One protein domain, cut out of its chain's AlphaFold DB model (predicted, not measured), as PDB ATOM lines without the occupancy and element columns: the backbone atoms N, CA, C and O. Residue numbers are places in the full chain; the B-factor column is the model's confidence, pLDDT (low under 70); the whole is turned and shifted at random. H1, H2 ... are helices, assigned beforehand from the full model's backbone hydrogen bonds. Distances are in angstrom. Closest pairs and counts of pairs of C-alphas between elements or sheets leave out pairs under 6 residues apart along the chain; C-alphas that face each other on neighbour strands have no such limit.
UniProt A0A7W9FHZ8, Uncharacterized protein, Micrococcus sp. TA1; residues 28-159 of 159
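What this domain is: This is residues 28 to 159 of the 159 residues of an uncharacterized protein of Micrococcus sp. TA1 (UniProt A0A7W9FHZ8). The long helix H5 and the helix H3 cross at a steep tilt, H3 meeting the later half of H5; H1 packs crosswise on H3, on the side away from H5. The short helices H2 and H4 fill in beside this cross, H2 packed on H3 and H4 near the beginning of H5, while H6 folds back on that same end of H5 and lies farthest from the mean of the C-alphas. At the other end of the long axis from H6 is a loop in the unnamed stretch of residues 28 to 43, with Gly 41, whose C-alpha is 46.9 A from that of Gln 158, the two farthest apart in the domain. The printed part has 132 residues with six named helices, H1 to H6 in order along the chain, and no named strand; the class is all helix. The whole is compact, with a radius of gyration of the C-alphas of 14.8 A and spans of 46 by 32 by 28 A.

How they stand to each other: Going along from Arg 28, pass residues 28 to 43, which hold no named element, and you reach H1, residues 44 to 51. It touches H3, residues 74 to 89, about perpendicular at 74 degrees; look at Leu 44 and Ala 82, their closest C-alphas, 5.1 A apart. H3 is the hub, touching three other helices. H2, residues 59 to 64, is apart from H1 but touches H3 at residues 77 to 81 of H3 alone. These two form a helical hairpin, at a shallow tilt of 20 degrees, opposite ways, and their closest C-alphas are those of Ile 60 and Ile 81, 7.5 A apart. H4, residues 101 to 106, only just touches H2, with 3 pairs of C-alphas within 8 A; the closest are those of Val 59 and Ala 101, 5.3 A apart, and the tilt is a steep 55 degrees. H5, residues 109 to 132, touches H3 with its residues 122 to 130 alone, at a steep tilt of 58 degrees, opposite ways; compare Leu 80 and Ala 123, the closest C-alphas, 6.2 A apart. H5 is close to but not clearly touching H4, and H2 and H5 are near each other. H6, residues 150 to 157, touches H5 at residues 109 to 113 of H5 alone, where the closest C-alphas, of Arg 110 and Ala 156, are 5.9 A apart. H5 and H6 are a helical hairpin at a shallow tilt of 30 degrees, opposite ways. H6 is apart from H1, H2, H3 and H4. In each of the six helices every O i to N i+4 pair is within hydrogen-bond range.

Where its parts are: Find C-alpha 44 at (-44.309, 12.863, -2.135), where H1 begins; its eight residues end at Ala 51. H2, Val 59 to Leu 64, has six residues. From C-alpha 74 at (-32.166, 7.633, -8.602), H3 runs 22.3 A to Met 89. H4, Ala 101 to Arg 106, again has six residues. H5, the longest with 24 residues, runs 34.4 A from Lys 109 to Ala 132. H6 spans 10.8 A from Glu 150 to C-alpha 157 at (-55.666, -17.972, -15.800).

The domain as a whole: The two C-alphas farthest apart are those of Gly 41 and Gln 158, 46.9 A. The printed part has no cut, and Gly 159 is the chain's last residue. The link from H4 to H5 is tight, with 2 residues; the long links are H3 to H4, with 11 residues, and H5 to H6, with 17. The mean pLDDT of the printed part is 87.4; look for values under 70 at residues 54 to 55, 98 to 99 and 158 to 159.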
ATOM      1  N   ARG A  28     -53.467  15.210 -12.151       92.50
ATOM      2  CA  ARG A  28     -52.759  13.970 -12.498       92.50
ATOM      3  C   ARG A  28     -51.268  14.154 -12.761       92.50
ATOM      4  O   ARG A  28     -50.608  13.176 -13.094       92.50
ATOM      5  N   THR A  29     -50.754  15.376 -12.682       95.31
ATOM      6  CA  THR A  29     -49.355  15.705 -12.987       95.31
ATOM      7  C   THR A  29     -48.528  16.045 -11.754       95.31
ATOM      8  O   THR A  29     -47.322  16.207 -11.876       95.31
ATOM      9  N   VAL A  30     -49.127  16.061 -10.556       95.25
ATOM     10  CA  VAL A  30     -48.429  16.414  -9.302       95.25
ATOM     11  C   VAL A  30     -47.221  15.524  -8.995       95.25
ATOM     12  O   VAL A  30     -46.273  15.970  -8.363       95.25
ATOM     13  N   TRP A  31     -47.216  14.284  -9.486       96.00
ATOM     14  CA  TRP A  31     -46.087  13.360  -9.348       96.00
ATOM     15  C   TRP A  31     -44.828  13.799 -10.103       96.00
ATOM     16  O   TRP A  31     -43.740  13.328  -9.793       96.00
ATOM     17  N   GLN A  32     -44.953  14.708 -11.075       97.12
ATOM     18  CA  GLN A  32     -43.824  15.273 -11.828       97.12
ATOM     19  C   GLN A  32     -42.970  16.221 -10.971       97.12
ATOM     20  O   GLN A  32     -41.982  16.772 -11.452       97.12
ATOM     21  N   HIS A  33     -43.342  16.405  -9.705       95.88
ATOM     22  CA  HIS A  33     -42.669  17.254  -8.737       95.88
ATOM     23  C   HIS A  33     -42.391  16.457  -7.444       95.88
ATOM     24  O   HIS A  33     -42.946  16.778  -6.392       95.88
ATOM     25  N   PRO A  34     -41.554  15.399  -7.496       95.00
ATOM     26  CA  PRO A  34     -41.386  14.428  -6.405       95.00
ATOM     27  C   PRO A  34     -40.979  15.060  -5.065       95.00
ATOM     28  O   PRO A  34     -41.437  14.634  -4.004       95.00
ATOM     29  N   HIS A  35     -40.163  16.115  -5.139       96.69
ATOM     30  CA  HIS A  35     -39.550  16.798  -3.997       96.69
ATOM     31  C   HIS A  35     -40.230  18.124  -3.624       96.69
ATOM     32  O   HIS A  35     -39.791  18.798  -2.692       96.69
ATOM     33  N   GLU A  36     -41.281  18.537  -4.339       95.12
ATOM     34  CA  GLU A  36     -42.035  19.740  -3.973       95.12
ATOM     35  C   GLU A  36     -42.987  19.454  -2.809       95.12
ATOM     36  O   GLU A  36     -43.547  18.363  -2.694       95.12
ATOM     37  N   GLN A  37     -43.186  20.445  -1.934       93.94
ATOM     38  CA  GLN A  37     -44.140  20.309  -0.836       93.94
ATOM     39  C   GLN A  37     -45.563  20.185  -1.375       93.94
ATOM     40  O   GLN A  37     -46.047  21.036  -2.123       93.94
ATOM     41  N   THR A  38     -46.250  19.137  -0.937       92.25
ATOM     42  CA  THR A  38     -47.687  18.979  -1.149       92.25
ATOM     43  C   THR A  38     -48.470  19.945  -0.246       92.25
ATOM     44  O   THR A  38     -47.933  20.431   0.757       92.25
ATOM     45  N   PRO A  39     -49.773  20.166  -0.507       90.94
ATOM     46  CA  PRO A  39     -50.654  20.910   0.402       90.94
ATOM     47  C   PRO A  39     -50.738  20.337   1.828       90.94
ATOM     48  O   PRO A  39     -51.215  21.013   2.735       90.94
ATOM     49  N   TYR A  40     -50.257  19.107   2.044       89.31
ATOM     50  CA  TYR A  40     -50.228  18.436   3.345       89.31
ATOM     51  C   TYR A  40     -48.922  18.668   4.125       89.31
ATOM     52  O   TYR A  40     -48.780  18.167   5.239       89.31
ATOM     53  N   GLY A  41     -47.981  19.444   3.576       91.00
ATOM     54  CA  GLY A  41     -46.770  19.888   4.277       91.00
ATOM     55  C   GLY A  41     -45.562  18.949   4.192       91.00
ATOM     56  O   GLY A  41     -44.550  19.232   4.827       91.00
ATOM     57  N   THR A  42     -45.641  17.874   3.407       93.75
ATOM     58  CA  THR A  42     -44.522  16.964   3.084       93.75
ATOM     59  C   THR A  42     -44.375  16.834   1.571       93.75
ATOM     60  O   THR A  42     -45.349  17.067   0.846       93.75
ATOM     61  N   SER A  43     -43.202  16.445   1.071       96.25
ATOM     62  CA  SER A  43     -43.065  16.009  -0.326       96.25
ATOM     63  C   SER A  43     -43.675  14.619  -0.547       96.25
ATOM     64  O   SER A  43     -44.055  13.929   0.406       96.25
ATOM     65  N   LEU A  44     -43.811  14.202  -1.809       94.25
ATOM     66  CA  LEU A  44     -44.309  12.863  -2.135       94.25
ATOM     67  C   LEU A  44     -43.303  11.776  -1.739       94.25
ATOM     68  O   LEU A  44     -43.709  10.747  -1.206       94.25
ATOM     69  N   VAL A  45     -42.010  12.023  -1.956       93.88
ATOM     70  CA  VAL A  45     -40.944  11.101  -1.537       93.88
ATOM     71  C   VAL A  45     -40.898  10.997  -0.012       93.88
ATOM     72  O   VAL A  45     -40.987   9.896   0.521       93.88
ATOM     73  N   GLU A  46     -40.915  12.128   0.700       94.38
ATOM     74  CA  GLU A  46     -40.931  12.145   2.171       94.38
ATOM     75  C   GLU A  46     -42.156  11.418   2.744       94.38
ATOM     76  O   GLU A  46     -42.051  10.689   3.728       94.38
ATOM     77  N   ALA A  47     -43.336  11.599   2.137       91.38
ATOM     78  CA  ALA A  47     -44.554  10.919   2.572       91.38
ATOM     79  C   ALA A  47     -44.480   9.396   2.374       91.38
ATOM     80  O   ALA A  47     -45.040   8.651   3.177       91.38
ATOM     81  N   PHE A  48     -43.809   8.942   1.314       90.44
ATOM     82  CA  PHE A  48     -43.604   7.524   1.040       90.44
ATOM     83  C   PHE A  48     -42.586   6.899   1.999       90.44
ATOM     84  O   PHE A  48     -42.888   5.872   2.605       90.44
ATOM     85  N   GLU A  49     -41.428   7.538   2.188       89.38
ATOM     86  CA  GLU A  49     -40.379   7.101   3.122       89.38
ATOM     87  C   GLU A  49     -40.890   7.059   4.569       89.38
ATOM     88  O   GLU A  49     -40.609   6.128   5.320       89.38
ATOM     89  N   ALA A  50     -41.708   8.036   4.973       88.38
ATOM     90  CA  ALA A  50     -42.317   8.046   6.301       88.38
ATOM     91  C   ALA A  50     -43.321   6.899   6.512       88.38
ATOM     92  O   ALA A  50     -43.540   6.482   7.652       88.38
ATOM     93  N   ALA A  51     -43.954   6.419   5.437       84.69
ATOM     94  CA  ALA A  51     -44.878   5.291   5.476       84.69
ATOM     95  C   ALA A  51     -44.163   3.929   5.453       84.69
ATOM     96  O   ALA A  51     -44.752   2.967   5.937       84.69
ATOM     97  N   HIS A  52     -42.926   3.872   4.947       82.06
ATOM     98  CA  HIS A  52     -42.121   2.654   4.809       82.06
ATOM     99  C   HIS A  52     -40.718   2.890   5.390       82.06
ATOM    100  O   HIS A  52     -39.780   3.199   4.650       82.06
ATOM    101  N   PRO A  53     -40.566   2.836   6.723       76.25
ATOM    102  CA  PRO A  53     -39.301   3.147   7.375       76.25
ATOM    103  C   PRO A  53     -38.178   2.171   6.985       76.25
ATOM    104  O   PRO A  53     -38.416   1.024   6.607       76.25
ATOM    105  N   ASP A  54     -36.934   2.634   7.151       65.69
ATOM    106  CA  ASP A  54     -35.703   1.917   6.794       65.69
ATOM    107  C   ASP A  54     -35.745   0.404   7.091       65.69
ATOM    108  O   ASP A  54     -35.812  -0.032   8.246       65.69
ATOM    109  N   GLY A  55     -35.602  -0.397   6.030       62.03
ATOM    110  CA  GLY A  55     -35.531  -1.859   6.086       62.03
ATOM    111  C   GLY A  55     -36.762  -2.581   5.539       62.03
ATOM    112  O   GLY A  55     -36.683  -3.791   5.308       62.03
ATOM    113  N   GLU A  56     -37.859  -1.868   5.287       77.50
ATOM    114  CA  GLU A  56     -38.999  -2.399   4.541       77.50
ATOM    115  C   GLU A  56     -38.697  -2.406   3.040       77.50
ATOM    116  O   GLU A  56     -38.318  -1.399   2.453       77.50
ATOM    117  N   VAL A  57     -38.841  -3.576   2.413       76.50
ATOM    118  CA  VAL A  57     -38.702  -3.719   0.960       76.50
ATOM    119  C   VAL A  57     -40.083  -3.549   0.354       76.50
ATOM    120  O   VAL A  57     -40.981  -4.350   0.620       76.50
ATOM    121  N   THR A  58     -40.261  -2.540  -0.485       85.75
ATOM    122  CA  THR A  58     -41.521  -2.274  -1.175       85.75
ATOM    123  C   THR A  58     -41.568  -2.976  -2.529       85.75
ATOM    124  O   THR A  58     -40.578  -3.503  -3.048       85.75
ATOM    125  N   VAL A  59     -42.744  -2.990  -3.156       83.38
ATOM    126  CA  VAL A  59     -42.874  -3.491  -4.532       83.38
ATOM    127  C   VAL A  59     -42.065  -2.665  -5.550       83.38
ATOM    128  O   VAL A  59     -41.680  -3.204  -6.588       83.38
ATOM    129  N   ILE A  60     -41.779  -1.388  -5.255       88.25
ATOM    130  CA  ILE A  60     -40.916  -0.532  -6.081       88.25
ATOM    131  C   ILE A  60     -39.473  -1.036  -5.998       88.25
ATOM    132  O   ILE A  60     -38.873  -1.309  -7.038       88.25
ATOM    133  N   ASP A  61     -38.968  -1.288  -4.788       87.19
ATOM    134  CA  ASP A  61     -37.621  -1.833  -4.564       87.19
ATOM    135  C   ASP A  61     -37.434  -3.189  -5.249       87.19
ATOM    136  O   ASP A  61     -36.420  -3.445  -5.902       87.19
ATOM    137  N   LEU A  62     -38.444  -4.065  -5.159       83.62
ATOM    138  CA  LEU A  62     -38.427  -5.355  -5.850       83.62
ATOM    139  C   LEU A  62     -38.320  -5.198  -7.366       83.62
ATOM    140  O   LEU A  62     -37.621  -5.978  -8.010       83.62
ATOM    141  N   MET A  63     -39.040  -4.230  -7.935       87.06
ATOM    142  CA  MET A  63     -38.973  -3.935  -9.361       87.06
ATOM    143  C   MET A  63     -37.581  -3.416  -9.736       87.06
ATOM    144  O   MET A  63     -36.990  -3.935 -10.682       87.06
ATOM    145  N   LEU A  64     -37.056  -2.427  -9.008       87.75
ATOM    146  CA  LEU A  64     -35.754  -1.817  -9.292       87.75
ATOM    147  C   LEU A  64     -34.591  -2.803  -9.093       87.75
ATOM    148  O   LEU A  64     -33.572  -2.700  -9.768       87.75
ATOM    149  N   GLY A  65     -34.773  -3.818  -8.247       85.31
ATOM    150  CA  GLY A  65     -33.822  -4.911  -8.059       85.31
ATOM    151  C   GLY A  65     -33.772  -5.955  -9.184       85.31
ATOM    152  O   GLY A  65     -32.918  -6.842  -9.132       85.31
ATOM    153  N   LEU A  66     -34.661  -5.914 -10.187       84.81
ATOM    154  CA  LEU A  66     -34.587  -6.836 -11.330       84.81
ATOM    155  C   LEU A  66     -33.470  -6.417 -12.295       84.81
ATOM    156  O   LEU A  66     -33.279  -5.231 -12.544       84.81
ATOM    157  N   ASP A  67     -32.817  -7.390 -12.939       82.94
ATOM    158  CA  ASP A  67     -31.692  -7.170 -13.872       82.94
ATOM    159  C   ASP A  67     -31.961  -6.076 -14.923       82.94
ATOM    160  O   ASP A  67     -31.076  -5.314 -15.297       82.94
ATOM    161  N   GLN A  68     -33.200  -5.981 -15.404       79.50
ATOM    162  CA  GLN A  68     -33.604  -5.007 -16.422       79.50
ATOM    163  C   GLN A  68     -33.703  -3.552 -15.923       79.50
ATOM    164  O   GLN A  68     -33.818  -2.646 -16.745       79.50
ATOM    165  N   TYR A  69     -33.677  -3.341 -14.605       85.19
ATOM    166  CA  TYR A  69     -33.710  -2.040 -13.933       85.19
ATOM    167  C   TYR A  69     -32.440  -1.774 -13.113       85.19
ATOM    168  O   TYR A  69     -32.358  -0.743 -12.461       85.19
ATOM    169  N   GLN A  70     -31.435  -2.655 -13.170       81.25
ATOM    170  CA  GLN A  70     -30.240  -2.581 -12.322       81.25
ATOM    171  C   GLN A  70     -29.473  -1.249 -12.442       81.25
ATOM    172  O   GLN A  70     -28.860  -0.805 -11.475       81.25
ATOM    173  N   ASP A  71     -29.514  -0.616 -13.617       88.31
ATOM    174  CA  ASP A  71     -28.867   0.676 -13.882       88.31
ATOM    175  C   ASP A  71     -29.849   1.863 -13.810       88.31
ATOM    176  O   ASP A  71     -29.530   2.956 -14.280       88.31
ATOM    177  N   ALA A  72     -31.057   1.667 -13.274       91.44
ATOM    178  CA  ALA A  72     -32.033   2.738 -13.121       91.44
ATOM    179  C   ALA A  72     -31.451   3.907 -12.312       91.44
ATOM    180  O   ALA A  72     -30.795   3.728 -11.288       91.44
ATOM    181  N   SER A  73     -31.685   5.123 -12.800       93.94
ATOM    182  CA  SER A  73     -31.267   6.339 -12.102       93.94
ATOM    183  C   SER A  73     -32.065   6.547 -10.811       93.94
ATOM    184  O   SER A  73     -33.244   6.201 -10.760       93.94
ATOM    185  N   GLN A  74     -31.457   7.201  -9.815       94.31
ATOM    186  CA  GLN A  74     -32.166   7.633  -8.602       94.31
ATOM    187  C   GLN A  74     -33.376   8.511  -8.941       94.31
ATOM    188  O   GLN A  74     -34.446   8.338  -8.378       94.31
ATOM    189  N   ASP A  75     -33.240   9.401  -9.929       95.44
ATOM    190  CA  ASP A  75     -34.355  10.241 -10.368       95.44
ATOM    191  C   ASP A  75     -35.553   9.381 -10.809       95.44
ATOM    192  O   ASP A  75     -36.694   9.698 -10.489       95.44
ATOM    193  N   PHE A  76     -35.317   8.270 -11.518       95.75
ATOM    194  CA  PHE A  76     -36.393   7.374 -11.950       95.75
ATOM    195  C   PHE A  76     -37.121   6.723 -10.771       95.75
ATOM    196  O   PHE A  76     -38.347   6.617 -10.805       95.75
ATOM    197  N   GLU A  77     -36.385   6.329  -9.735       94.75
ATOM    198  CA  GLU A  77     -36.961   5.848  -8.481       94.75
ATOM    199  C   GLU A  77     -37.816   6.930  -7.810       94.75
ATOM    200  O   GLU A  77     -38.995   6.689  -7.550       94.75
ATOM    201  N   ASP A  78     -37.284   8.139  -7.633       96.38
ATOM    202  CA  ASP A  78     -37.987   9.255  -6.989       96.38
ATOM    203  C   ASP A  78     -39.295   9.611  -7.723       96.38
ATOM    204  O   ASP A  78     -40.344   9.810  -7.101       96.38
ATOM    205  N   TYR A  79     -39.276   9.657  -9.061       97.19
ATOM    206  CA  TYR A  79     -40.483   9.900  -9.861       97.19
ATOM    207  C   TYR A  79     -41.482   8.742  -9.785       97.19
ATOM    208  O   TYR A  79     -42.695   8.976  -9.794       97.19
ATOM    209  N   LEU A  80     -41.010   7.496  -9.712       95.38
ATOM    210  CA  LEU A  80     -41.881   6.335  -9.553       95.38
ATOM    211  C   LEU A  80     -42.544   6.318  -8.173       95.38
ATOM    212  O   LEU A  80     -43.756   6.101  -8.090       95.38
ATOM    213  N   ILE A  81     -41.787   6.623  -7.120       94.81
ATOM    214  CA  ILE A  81     -42.300   6.837  -5.765       94.81
ATOM    215  C   ILE A  81     -43.371   7.927  -5.786       94.81
ATOM    216  O   ILE A  81     -44.492   7.702  -5.330       94.81
ATOM    217  N   ALA A  82     -43.083   9.079  -6.394       95.62
ATOM    218  CA  ALA A  82     -44.036  10.176  -6.476       95.62
ATOM    219  C   ALA A  82     -45.309   9.814  -7.257       95.62
ATOM    220  O   ALA A  82     -46.416  10.193  -6.860       95.62
ATOM    221  N   MET A  83     -45.190   9.041  -8.338       95.81
ATOM    222  CA  MET A  83     -46.340   8.533  -9.086       95.81
ATOM    223  C   MET A  83     -47.196   7.607  -8.219       95.81
ATOM    224  O   MET A  83     -48.408   7.794  -8.137       95.81
ATOM    225  N   VAL A  84     -46.600   6.628  -7.539       93.88
ATOM    226  CA  VAL A  84     -47.349   5.696  -6.683       93.88
ATOM    227  C   VAL A  84     -47.994   6.434  -5.506       93.88
ATOM    228  O   VAL A  84     -49.198   6.284  -5.273       93.88
ATOM    229  N   GLN A  85     -47.233   7.286  -4.819       93.81
ATOM    230  CA  GLN A  85     -47.690   8.008  -3.637       93.81
ATOM    231  C   GLN A  85     -48.801   9.013  -3.964       93.81
ATOM    232  O   GLN A  85     -49.819   9.050  -3.272       93.81
ATOM    233  N   SER A  86     -48.666   9.790  -5.042       94.38
ATOM    234  CA  SER A  86     -49.714  10.738  -5.449       94.38
ATOM    235  C   SER A  86     -51.024  10.023  -5.765       94.38
ATOM    236  O   SER A  86     -52.078  10.428  -5.280       94.38
ATOM    237  N   ARG A  87     -50.981   8.900  -6.494       93.44
ATOM    238  CA  ARG A  87     -52.179   8.110  -6.817       93.44
ATOM    239  C   ARG A  87     -52.828   7.511  -5.576       93.44
ATOM    240  O   ARG A  87     -54.058   7.428  -5.524       93.44
ATOM    241  N   ALA A  88     -52.032   7.105  -4.588       90.69
ATOM    242  CA  ALA A  88     -52.539   6.643  -3.302       90.69
ATOM    243  C   ALA A  88     -53.258   7.773  -2.547       90.69
ATOM    244  O   ALA A  88     -54.416   7.600  -2.160       90.69
ATOM    245  N   MET A  89     -52.624   8.941  -2.416       90.81
ATOM    246  CA  MET A  89     -53.183  10.113  -1.725       90.81
ATOM    247  C   MET A  89     -54.442  10.663  -2.411       90.81
ATOM    248  O   MET A  89     -55.407  11.009  -1.739       90.81
ATOM    249  N   GLN A  90     -54.480  10.662  -3.745       92.75
ATOM    250  CA  GLN A  90     -55.636  11.080  -4.551       92.75
ATOM    251  C   GLN A  90     -56.766  10.035  -4.599       92.75
ATOM    252  O   GLN A  90     -57.768  10.230  -5.288       92.75
ATOM    253  N   LEU A  91     -56.603   8.883  -3.932       89.81
ATOM    254  CA  LEU A  91     -57.531   7.746  -3.991       89.81
ATOM    255  C   LEU A  91     -57.858   7.315  -5.432       89.81
ATOM    256  O   LEU A  91     -58.959   6.830  -5.723       89.81
ATOM    257  N   ALA A  92     -56.886   7.449  -6.336       89.06
ATOM    258  CA  ALA A  92     -57.081   7.206  -7.754       89.06
ATOM    259  C   ALA A  92     -57.498   5.739  -8.011       89.06
ATOM    260  O   ALA A  92     -57.076   4.827  -7.287       89.06
ATOM    261  N   PRO A  93     -58.345   5.462  -9.019       86.81
ATOM    262  CA  PRO A  93     -58.833   4.105  -9.293       86.81
ATOM    263  C   PRO A  93     -57.728   3.166  -9.807       86.81
ATOM    264  O   PRO A  93     -57.781   1.948  -9.610       86.81
ATOM    265  N   ASP A  94     -56.720   3.734 -10.458       85.81
ATOM    266  CA  ASP A  94     -55.538   3.066 -10.994       85.81
ATOM    267  C   ASP A  94     -54.400   2.936  -9.974       85.81
ATOM    268  O   ASP A  94     -53.385   2.326 -10.301       85.81
ATOM    269  N   ARG A  95     -54.583   3.415  -8.733       85.50
ATOM    270  CA  ARG A  95     -53.550   3.326  -7.697       85.50
ATOM    271  C   ARG A  95     -53.046   1.894  -7.518       85.50
ATOM    272  O   ARG A  95     -53.818   0.919  -7.554       85.50
ATOM    273  N   VAL A  96     -51.741   1.803  -7.313       81.75
ATOM    274  CA  VAL A  96     -51.072   0.660  -6.706       81.75
ATOM    275  C   VAL A  96     -51.058   0.961  -5.217       81.75
ATOM    276  O   VAL A  96     -50.631   2.042  -4.825       81.75
ATOM    277  N   GLU A  97     -51.605   0.065  -4.397       70.88
ATOM    278  CA  GLU A  97     -51.388   0.195  -2.958       70.88
ATOM    279  C   GLU A  97     -49.881   0.028  -2.724       70.88
ATOM    280  O   GLU A  97     -49.299  -0.914  -3.280       70.88
ATOM    281  N   PRO A  98     -49.232   0.948  -1.993       64.25
ATOM    282  CA  PRO A  98     -47.852   0.761  -1.592       64.25
ATOM    283  C   PRO A  98     -47.852  -0.379  -0.569       64.25
ATOM    284  O   PRO A  98     -48.166  -0.202   0.599       64.25
ATOM    285  N   ILE A  99     -47.678  -1.591  -1.089       69.25
ATOM    286  CA  ILE A  99     -47.716  -2.843  -0.343       69.25
ATOM    287  C   ILE A  99     -46.266  -3.286  -0.165       69.25
ATOM    288  O   ILE A  99     -45.480  -3.272  -1.124       69.25
ATOM    289  N   GLU A 100     -45.925  -3.727   1.042       80.12
ATOM    290  CA  GLU A 100     -44.639  -4.361   1.313       80.12
ATOM    291  C   GLU A 100     -44.459  -5.625   0.456       80.12
ATOM    292  O   GLU A 100     -45.395  -6.387   0.190       80.12
ATOM    293  N   ALA A 101     -43.224  -5.920   0.063       76.62
ATOM    294  CA  ALA A 101     -42.863  -7.118  -0.690       76.62
ATOM    295  C   ALA A 101     -43.429  -8.408  -0.066       76.62
ATOM    296  O   ALA A 101     -43.930  -9.288  -0.773       76.62
ATOM    297  N   GLU A 102     -43.379  -8.529   1.262       79.12
ATOM    298  CA  GLU A 102     -43.907  -9.695   1.970       79.12
ATOM    299  C   GLU A 102     -45.427  -9.816   1.865       79.12
ATOM    300  O   GLU A 102     -45.959 -10.921   1.724       79.12
ATOM    301  N   GLU A 103     -46.134  -8.695   1.937       81.94
ATOM    302  CA  GLU A 103     -47.586  -8.656   1.835       81.94
ATOM    303  C   GLU A 103     -48.050  -9.005   0.422       81.94
ATOM    304  O   GLU A 103     -48.980  -9.803   0.271       81.94
ATOM    305  N   LEU A 104     -47.338  -8.530  -0.607       83.38
ATOM    306  CA  LEU A 104     -47.568  -8.936  -1.993       83.38
ATOM    307  C   LEU A 104     -47.512 -10.464  -2.120       83.38
ATOM    308  O   LEU A 104     -48.427 -11.077  -2.669       83.38
ATOM    309  N   LEU A 105     -46.487 -11.107  -1.556       83.31
ATOM    310  CA  LEU A 105     -46.313 -12.563  -1.633       83.31
ATOM    311  C   LEU A 105     -47.414 -13.359  -0.913       83.31
ATOM    312  O   LEU A 105     -47.627 -14.530  -1.239       83.31
ATOM    313  N   ARG A 106     -48.135 -12.743   0.032       86.62
ATOM    314  CA  ARG A 106     -49.274 -13.356   0.739       86.62
ATOM    315  C   ARG A 106     -50.580 -13.286  -0.057       86.62
ATOM    316  O   ARG A 106     -51.509 -14.033   0.255       86.62
ATOM    317  N   LEU A 107     -50.665 -12.437  -1.083       84.19
ATOM    318  CA  LEU A 107     -51.847 -12.334  -1.941       84.19
ATOM    319  C   LEU A 107     -52.031 -13.580  -2.814       84.19
ATOM    320  O   LEU A 107     -51.091 -14.321  -3.105       84.19
ATOM    321  N   ALA A 108     -53.251 -13.789  -3.310       87.19
ATOM    322  CA  ALA A 108     -53.482 -14.776  -4.357       87.19
ATOM    323  C   ALA A 108     -52.709 -14.387  -5.630       87.19
ATOM    324  O   ALA A 108     -52.626 -13.211  -5.978       87.19
ATOM    325  N   LYS A 109     -52.201 -15.371  -6.385       85.38
ATOM    326  CA  LYS A 109     -51.399 -15.127  -7.604       85.38
ATOM    327  C   LYS A 109     -52.056 -14.161  -8.596       85.38
ATOM    328  O   LYS A 109     -51.369 -13.361  -9.217       85.38
ATOM    329  N   ARG A 110     -53.383 -14.229  -8.745       85.38
ATOM    330  CA  ARG A 110     -54.140 -13.317  -9.618       85.38
ATOM    331  C   ARG A 110     -54.051 -11.863  -9.151       85.38
ATOM    332  O   ARG A 110     -53.934 -10.971  -9.984       85.38
ATOM    333  N   ASP A 111     -54.085 -11.632  -7.844       87.06
ATOM    334  CA  ASP A 111     -53.996 -10.290  -7.270       87.06
ATOM    335  C   ASP A 111     -52.552  -9.776  -7.280       87.06
ATOM    336  O   ASP A 111     -52.340  -8.616  -7.623       87.06
ATOM    337  N   GLN A 112     -51.560 -10.650  -7.051       87.06
ATOM    338  CA  GLN A 112     -50.140 -10.320  -7.252       87.06
ATOM    339  C   GLN A 112     -49.882  -9.793  -8.666       87.06
ATOM    340  O   GLN A 112     -49.306  -8.724  -8.846       87.06
ATOM    341  N   LEU A 113     -50.364 -10.517  -9.682       87.38
ATOM    342  CA  LEU A 113     -50.207 -10.102 -11.075       87.38
ATOM    343  C   LEU A 113     -50.906  -8.779 -11.363       87.38
ATOM    344  O   LEU A 113     -50.331  -7.937 -12.040       87.38
ATOM    345  N   ARG A 114     -52.106  -8.560 -10.816       87.75
ATOM    346  CA  ARG A 114     -52.816  -7.288 -10.991       87.75
ATOM    347  C   ARG A 114     -52.019  -6.111 -10.420       87.75
ATOM    348  O   ARG A 114     -52.001  -5.050 -11.039       87.75
ATOM    349  N   VAL A 115     -51.373  -6.283  -9.265       88.62
ATOM    350  CA  VAL A 115     -50.502  -5.252  -8.673       88.62
ATOM    351  C   VAL A 115     -49.304  -4.973  -9.584       88.62
ATOM    352  O   VAL A 115     -49.071  -3.821  -9.942       88.62
ATOM    353  N   LEU A 116     -48.600  -6.016 -10.034       88.81
ATOM    354  CA  LEU A 116     -47.428  -5.876 -10.906       88.81
ATOM    355  C   LEU A 116     -47.771  -5.292 -12.287       88.81
ATOM    356  O   LEU A 116     -46.992  -4.522 -12.849       88.81
ATOM    357  N   GLU A 117     -48.940  -5.613 -12.843       90.00
ATOM    358  CA  GLU A 117     -49.427  -5.021 -14.094       90.00
ATOM    359  C   GLU A 117     -49.701  -3.526 -13.937       90.00
ATOM    360  O   GLU A 117     -49.271  -2.736 -14.777       90.00
ATOM    361  N   LYS A 118     -50.360  -3.117 -12.847       90.94
ATOM    362  CA  LYS A 118     -50.567  -1.694 -12.553       90.94
ATOM    363  C   LYS A 118     -49.240  -0.963 -12.355       90.94
ATOM    364  O   LYS A 118     -49.051   0.098 -12.940       90.94
ATOM    365  N   LEU A 119     -48.310  -1.545 -11.597       91.44
ATOM    366  CA  LEU A 119     -46.985  -0.959 -11.394       91.44
ATOM    367  C   LEU A 119     -46.226  -0.813 -12.718       91.44
ATOM    368  O   LEU A 119     -45.633   0.229 -12.966       91.44
ATOM    369  N   THR A 120     -46.322  -1.805 -13.610       91.38
ATOM    370  CA  THR A 120     -45.737  -1.724 -14.960       91.38
ATOM    371  C   THR A 120     -46.284  -0.528 -15.740       91.38
ATOM    372  O   THR A 120     -45.519   0.170 -16.404       91.38
ATOM    373  N   VAL A 121     -47.596  -0.275 -15.670       92.25
ATOM    374  CA  VAL A 121     -48.223   0.871 -16.349       92.25
ATOM    375  C   VAL A 121     -47.690   2.190 -15.791       92.25
ATOM    376  O   VAL A 121     -47.264   3.036 -16.573       92.25
ATOM    377  N   LEU A 122     -47.651   2.341 -14.464       94.00
ATOM    378  CA  LEU A 122     -47.148   3.559 -13.817       94.00
ATOM    379  C   LEU A 122     -45.664   3.799 -14.125       94.00
ATOM    380  O   LEU A 122     -45.285   4.904 -14.501       94.00
ATOM    381  N   ALA A 123     -44.834   2.757 -14.045       93.88
ATOM    382  CA  ALA A 123     -43.418   2.839 -14.387       93.88
ATOM    383  C   ALA A 123     -43.192   3.225 -15.854       93.88
ATOM    384  O   ALA A 123     -42.303   4.020 -16.152       93.88
ATOM    385  N   THR A 124     -44.012   2.699 -16.770       94.19
ATOM    386  CA  THR A 124     -43.959   3.067 -18.194       94.19
ATOM    387  C   THR A 124     -44.314   4.538 -18.395       94.19
ATOM    388  O   THR A 124     -43.613   5.233 -19.124       94.19
ATOM    389  N   GLU A 125     -45.351   5.037 -17.714       95.44
ATOM    390  CA  GLU A 125     -45.748   6.449 -17.781       95.44
ATOM    391  C   GLU A 125     -44.626   7.379 -17.294       95.44
ATOM    392  O   GLU A 125     -44.292   8.351 -17.975       95.44
ATOM    393  N   VAL A 126     -43.993   7.045 -16.164       96.19
ATOM    394  CA  VAL A 126     -42.842   7.788 -15.629       96.19
ATOM    395  C   VAL A 126     -41.665   7.755 -16.602       96.19
ATOM    396  O   VAL A 126     -41.101   8.797 -16.933       96.19
ATOM    397  N   PHE A 127     -41.312   6.571 -17.104       95.44
ATOM    398  CA  PHE A 127     -40.195   6.388 -18.027       95.44
ATOM    399  C   PHE A 127     -40.371   7.186 -19.318       95.44
ATOM    400  O   PHE A 127     -39.463   7.914 -19.728       95.44
ATOM    401  N   ASP A 128     -41.539   7.079 -19.952       95.81
ATOM    402  CA  ASP A 128     -41.836   7.774 -21.202       95.81
ATOM    403  C   ASP A 128     -41.818   9.292 -21.004       95.81
ATOM    404  O   ASP A 128     -41.271  10.025 -21.835       95.81
ATOM    405  N   TRP A 129     -42.361   9.776 -19.884       96.75
ATOM    406  CA  TRP A 129     -42.324  11.192 -19.540       96.75
ATOM    407  C   TRP A 129     -40.895  11.690 -19.302       96.75
ATOM    408  O   TRP A 129     -40.504  12.688 -19.908       96.75
ATOM    409  N   MET A 130     -40.088  10.987 -18.500       96.56
ATOM    410  CA  MET A 130     -38.690  11.356 -18.234       96.56
ATOM    411  C   MET A 130     -37.883  11.418 -19.533       96.56
ATOM    412  O   MET A 130     -37.173  12.395 -19.790       96.56
ATOM    413  N   ARG A 131     -38.056  10.429 -20.417       95.19
ATOM    414  CA  ARG A 131     -37.443  10.450 -21.750       95.19
ATOM    415  C   ARG A 131     -37.910  11.636 -22.590       95.19
ATOM    416  O   ARG A 131     -37.095  12.231 -23.293       95.19
ATOM    417  N   ALA A 132     -39.189  12.002 -22.523       95.56
ATOM    418  CA  ALA A 132     -39.712  13.182 -23.210       95.56
ATOM    419  C   ALA A 132     -39.119  14.498 -22.667       95.56
ATOM    420  O   ALA A 132     -38.978  15.450 -23.433       95.56
ATOM    421  N   GLN A 133     -38.703  14.532 -21.395       95.69
ATOM    422  CA  GLN A 133     -37.941  15.642 -20.805       95.69
ATOM    423  C   GLN A 133     -36.442  15.621 -21.164       95.69
ATOM    424  O   GLN A 133     -35.704  16.529 -20.787       95.69
ATOM    425  N   GLY A 134     -35.974  14.612 -21.905       94.31
ATOM    426  CA  GLY A 134     -34.563  14.447 -22.263       94.31
ATOM    427  C   GLY A 134     -33.708  13.792 -21.175       94.31
ATOM    428  O   GLY A 134     -32.482  13.864 -21.254       94.31
ATOM    429  N   MET A 135     -34.334  13.163 -20.177       94.62
ATOM    430  CA  MET A 135     -33.655  12.377 -19.142       94.62
ATOM    431  C   MET A 135     -33.397  10.938 -19.623       94.62
ATOM    432  O   MET A 135     -34.010  10.471 -20.589       94.62
ATOM    433  N   ASP A 136     -32.505  10.227 -18.929       92.88
ATOM    434  CA  ASP A 136     -32.164   8.823 -19.200       92.88
ATOM    435  C   ASP A 136     -32.503   7.946 -17.977       92.88
ATOM    436  O   ASP A 136     -31.621   7.641 -17.176       92.88
ATOM    437  N   PRO A 137     -33.793   7.601 -17.773       91.50
ATOM    438  CA  PRO A 137     -34.260   6.921 -16.560       91.50
ATOM    439  C   PRO A 137     -33.619   5.547 -16.339       91.50
ATOM    440  O   PRO A 137     -33.322   5.188 -15.202       91.50
ATOM    441  N   VAL A 138     -33.395   4.796 -17.425       91.25
ATOM    442  CA  VAL A 138     -32.675   3.517 -17.429       91.25
ATOM    443  C   VAL A 138     -31.708   3.521 -18.624       91.25
ATOM    444  O   VAL A 138     -32.167   3.419 -19.771       91.25
ATOM    445  N   PRO A 139     -30.389   3.642 -18.393       88.62
ATOM    446  CA  PRO A 139     -29.398   3.805 -19.447       88.62
ATOM    447  C   PRO A 139     -29.442   2.709 -20.507       88.62
ATOM    448  O   PRO A 139     -29.441   1.514 -20.222       88.62
ATOM    449  N   GLY A 140     -29.464   3.123 -21.775       83.19
ATOM    450  CA  GLY A 140     -29.447   2.201 -22.917       83.19
ATOM    451  C   GLY A 140     -30.767   1.467 -23.179       83.19
ATOM    452  O   GLY A 140     -30.862   0.730 -24.164       83.19
ATOM    453  N   VAL A 141     -31.802   1.701 -22.370       86.38
ATOM    454  CA  VAL A 141     -33.132   1.111 -22.553       86.38
ATOM    455  C   VAL A 141     -34.018   2.076 -23.332       86.38
ATOM    456  O   VAL A 141     -34.195   3.232 -22.958       86.38
ATOM    457  N   SER A 142     -34.598   1.614 -24.443       83.38
ATOM    458  CA  SER A 142     -35.531   2.411 -25.258       83.38
ATOM    459  C   SER A 142     -36.989   2.282 -24.826       83.38
ATOM    460  O   SER A 142     -37.786   3.167 -25.115       83.38
ATOM    461  N   THR A 143     -37.339   1.169 -24.183       83.69
ATOM    462  CA  THR A 143     -38.692   0.823 -23.730       83.69
ATOM    463  C   THR A 143     -38.579  -0.051 -22.493       83.69
ATOM    464  O   THR A 143     -37.798  -1.007 -22.521       83.69
ATOM    465  N   LEU A 144     -39.369   0.215 -21.452       83.06
ATOM    466  CA  LEU A 144     -39.357  -0.630 -20.261       83.06
ATOM    467  C   LEU A 144     -39.892  -2.037 -20.559       83.06
ATOM    468  O   LEU A 144     -40.991  -2.176 -21.106       83.06
ATOM    469  N   PRO A 145     -39.154  -3.099 -20.192       81.12
ATOM    470  CA  PRO A 145     -39.689  -4.449 -20.246       81.12
ATOM    471  C   PRO A 145     -40.778  -4.622 -19.175       81.12
ATOM    472  O   PRO A 145     -40.595  -4.183 -18.036       81.12
ATOM    473  N   PRO A 146     -41.905  -5.279 -19.495       82.19
ATOM    474  CA  PRO A 146     -42.996  -5.438 -18.540       82.19
ATOM    475  C   PRO A 146     -42.582  -6.321 -17.355       82.19
ATOM    476  O   PRO A 146     -41.858  -7.300 -17.542       82.19
ATOM    477  N   LEU A 147     -43.095  -6.029 -16.150       82.19
ATOM    478  CA  LEU A 147     -42.871  -6.880 -14.966       82.19
ATOM    479  C   LEU A 147     -43.590  -8.227 -15.073       82.19
ATOM    480  O   LEU A 147     -43.169  -9.216 -14.481       82.19
ATOM    481  N   VAL A 148     -44.691  -8.261 -15.825       79.88
ATOM    482  CA  VAL A 148     -45.515  -9.452 -16.032       79.88
ATOM    483  C   VAL A 148     -45.440  -9.871 -17.490       79.88
ATOM    484  O   VAL A 148     -45.845  -9.125 -18.387       79.88
ATOM    485  N   THR A 149     -44.961 -11.089 -17.740       80.44
ATOM    486  CA  THR A 149     -44.928 -11.640 -19.096       80.44
ATOM    487  C   THR A 149     -46.271 -12.262 -19.477       80.44
ATOM    488  O   THR A 149     -47.077 -12.671 -18.641       80.44
ATOM    489  N   GLU A 150     -46.498 -12.430 -20.778       78.25
ATOM    490  CA  GLU A 150     -47.671 -13.145 -21.295       78.25
ATOM    491  C   GLU A 150     -47.751 -14.601 -20.791       78.25
ATOM    492  O   GLU A 150     -48.834 -15.175 -20.664       78.25
ATOM    493  N   ALA A 151     -46.607 -15.220 -20.478       76.00
ATOM    494  CA  ALA A 151     -46.572 -16.559 -19.901       76.00
ATOM    495  C   ALA A 151     -47.089 -16.575 -18.453       76.00
ATOM    496  O   ALA A 151     -47.773 -17.525 -18.064       76.00
ATOM    497  N   ASP A 152     -46.808 -15.526 -17.678       79.31
ATOM    498  CA  ASP A 152     -47.273 -15.392 -16.296       79.31
ATOM    499  C   ASP A 152     -48.789 -15.196 -16.241       79.31
ATOM    500  O   ASP A 152     -49.465 -15.871 -15.461       79.31
ATOM    501  N   ARG A 153     -49.342 -14.389 -17.161       78.19
ATOM    502  CA  ARG A 153     -50.798 -14.237 -17.337       78.19
ATOM    503  C   ARG A 153     -51.472 -15.577 -17.604       78.19
ATOM    504  O   ARG A 153     -52.367 -15.987 -16.868       78.19
ATOM    505  N   LYS A 154     -50.975 -16.321 -18.599       78.19
ATOM    506  CA  LYS A 154     -51.526 -17.636 -18.968       78.19
ATOM    507  C   LYS A 154     -51.477 -18.636 -17.817       78.19
ATOM    508  O   LYS A 154     -52.404 -19.423 -17.657       78.19
ATOM    509  N   ARG A 155     -50.416 -18.616 -17.005       75.88
ATOM    510  CA  ARG A 155     -50.300 -19.497 -15.833       75.88
ATOM    511  C   ARG A 155     -51.303 -19.154 -14.735       75.88
ATOM    512  O   ARG A 155     -51.772 -20.067 -14.066       75.88
ATOM    513  N   ALA A 156     -51.635 -17.881 -14.544       72.69
ATOM    514  CA  ALA A 156     -52.608 -17.471 -13.533       72.69
ATOM    515  C   ALA A 156     -54.069 -17.596 -13.973       72.69
ATOM    516  O   ALA A 156     -54.954 -17.675 -13.125       72.69
ATOM    517  N   GLU A 157     -54.338 -17.638 -15.275       71.44
ATOM    518  CA  GLU A 157     -55.666 -17.972 -15.800       71.44
ATOM    519  C   GLU A 157     -55.981 -19.471 -15.697       71.44
ATOM    520  O   GLU A 157     -57.147 -19.845 -15.584       71.44
ATOM    521  N   GLN A 158     -54.945 -20.315 -15.721       66.56
ATOM    522  CA  GLN A 158     -55.038 -21.779 -15.650       66.56
ATOM    523  C   GLN A 158     -55.015 -22.341 -14.217       66.56
ATOM    524  O   GLN A 158     -55.229 -23.543 -14.046       66.56
ATOM    525  N   GLY A 159     -54.729 -21.502 -13.214       57.81
ATOM    526  CA  GLY A 159     -54.716 -21.844 -11.786       57.81
ATOM    527  C   GLY A 159     -55.904 -21.266 -11.031       57.81
ATOM    528  O   GLY A 159     -56.291 -21.914 -10.038       57.81
TER     529      GLY A 159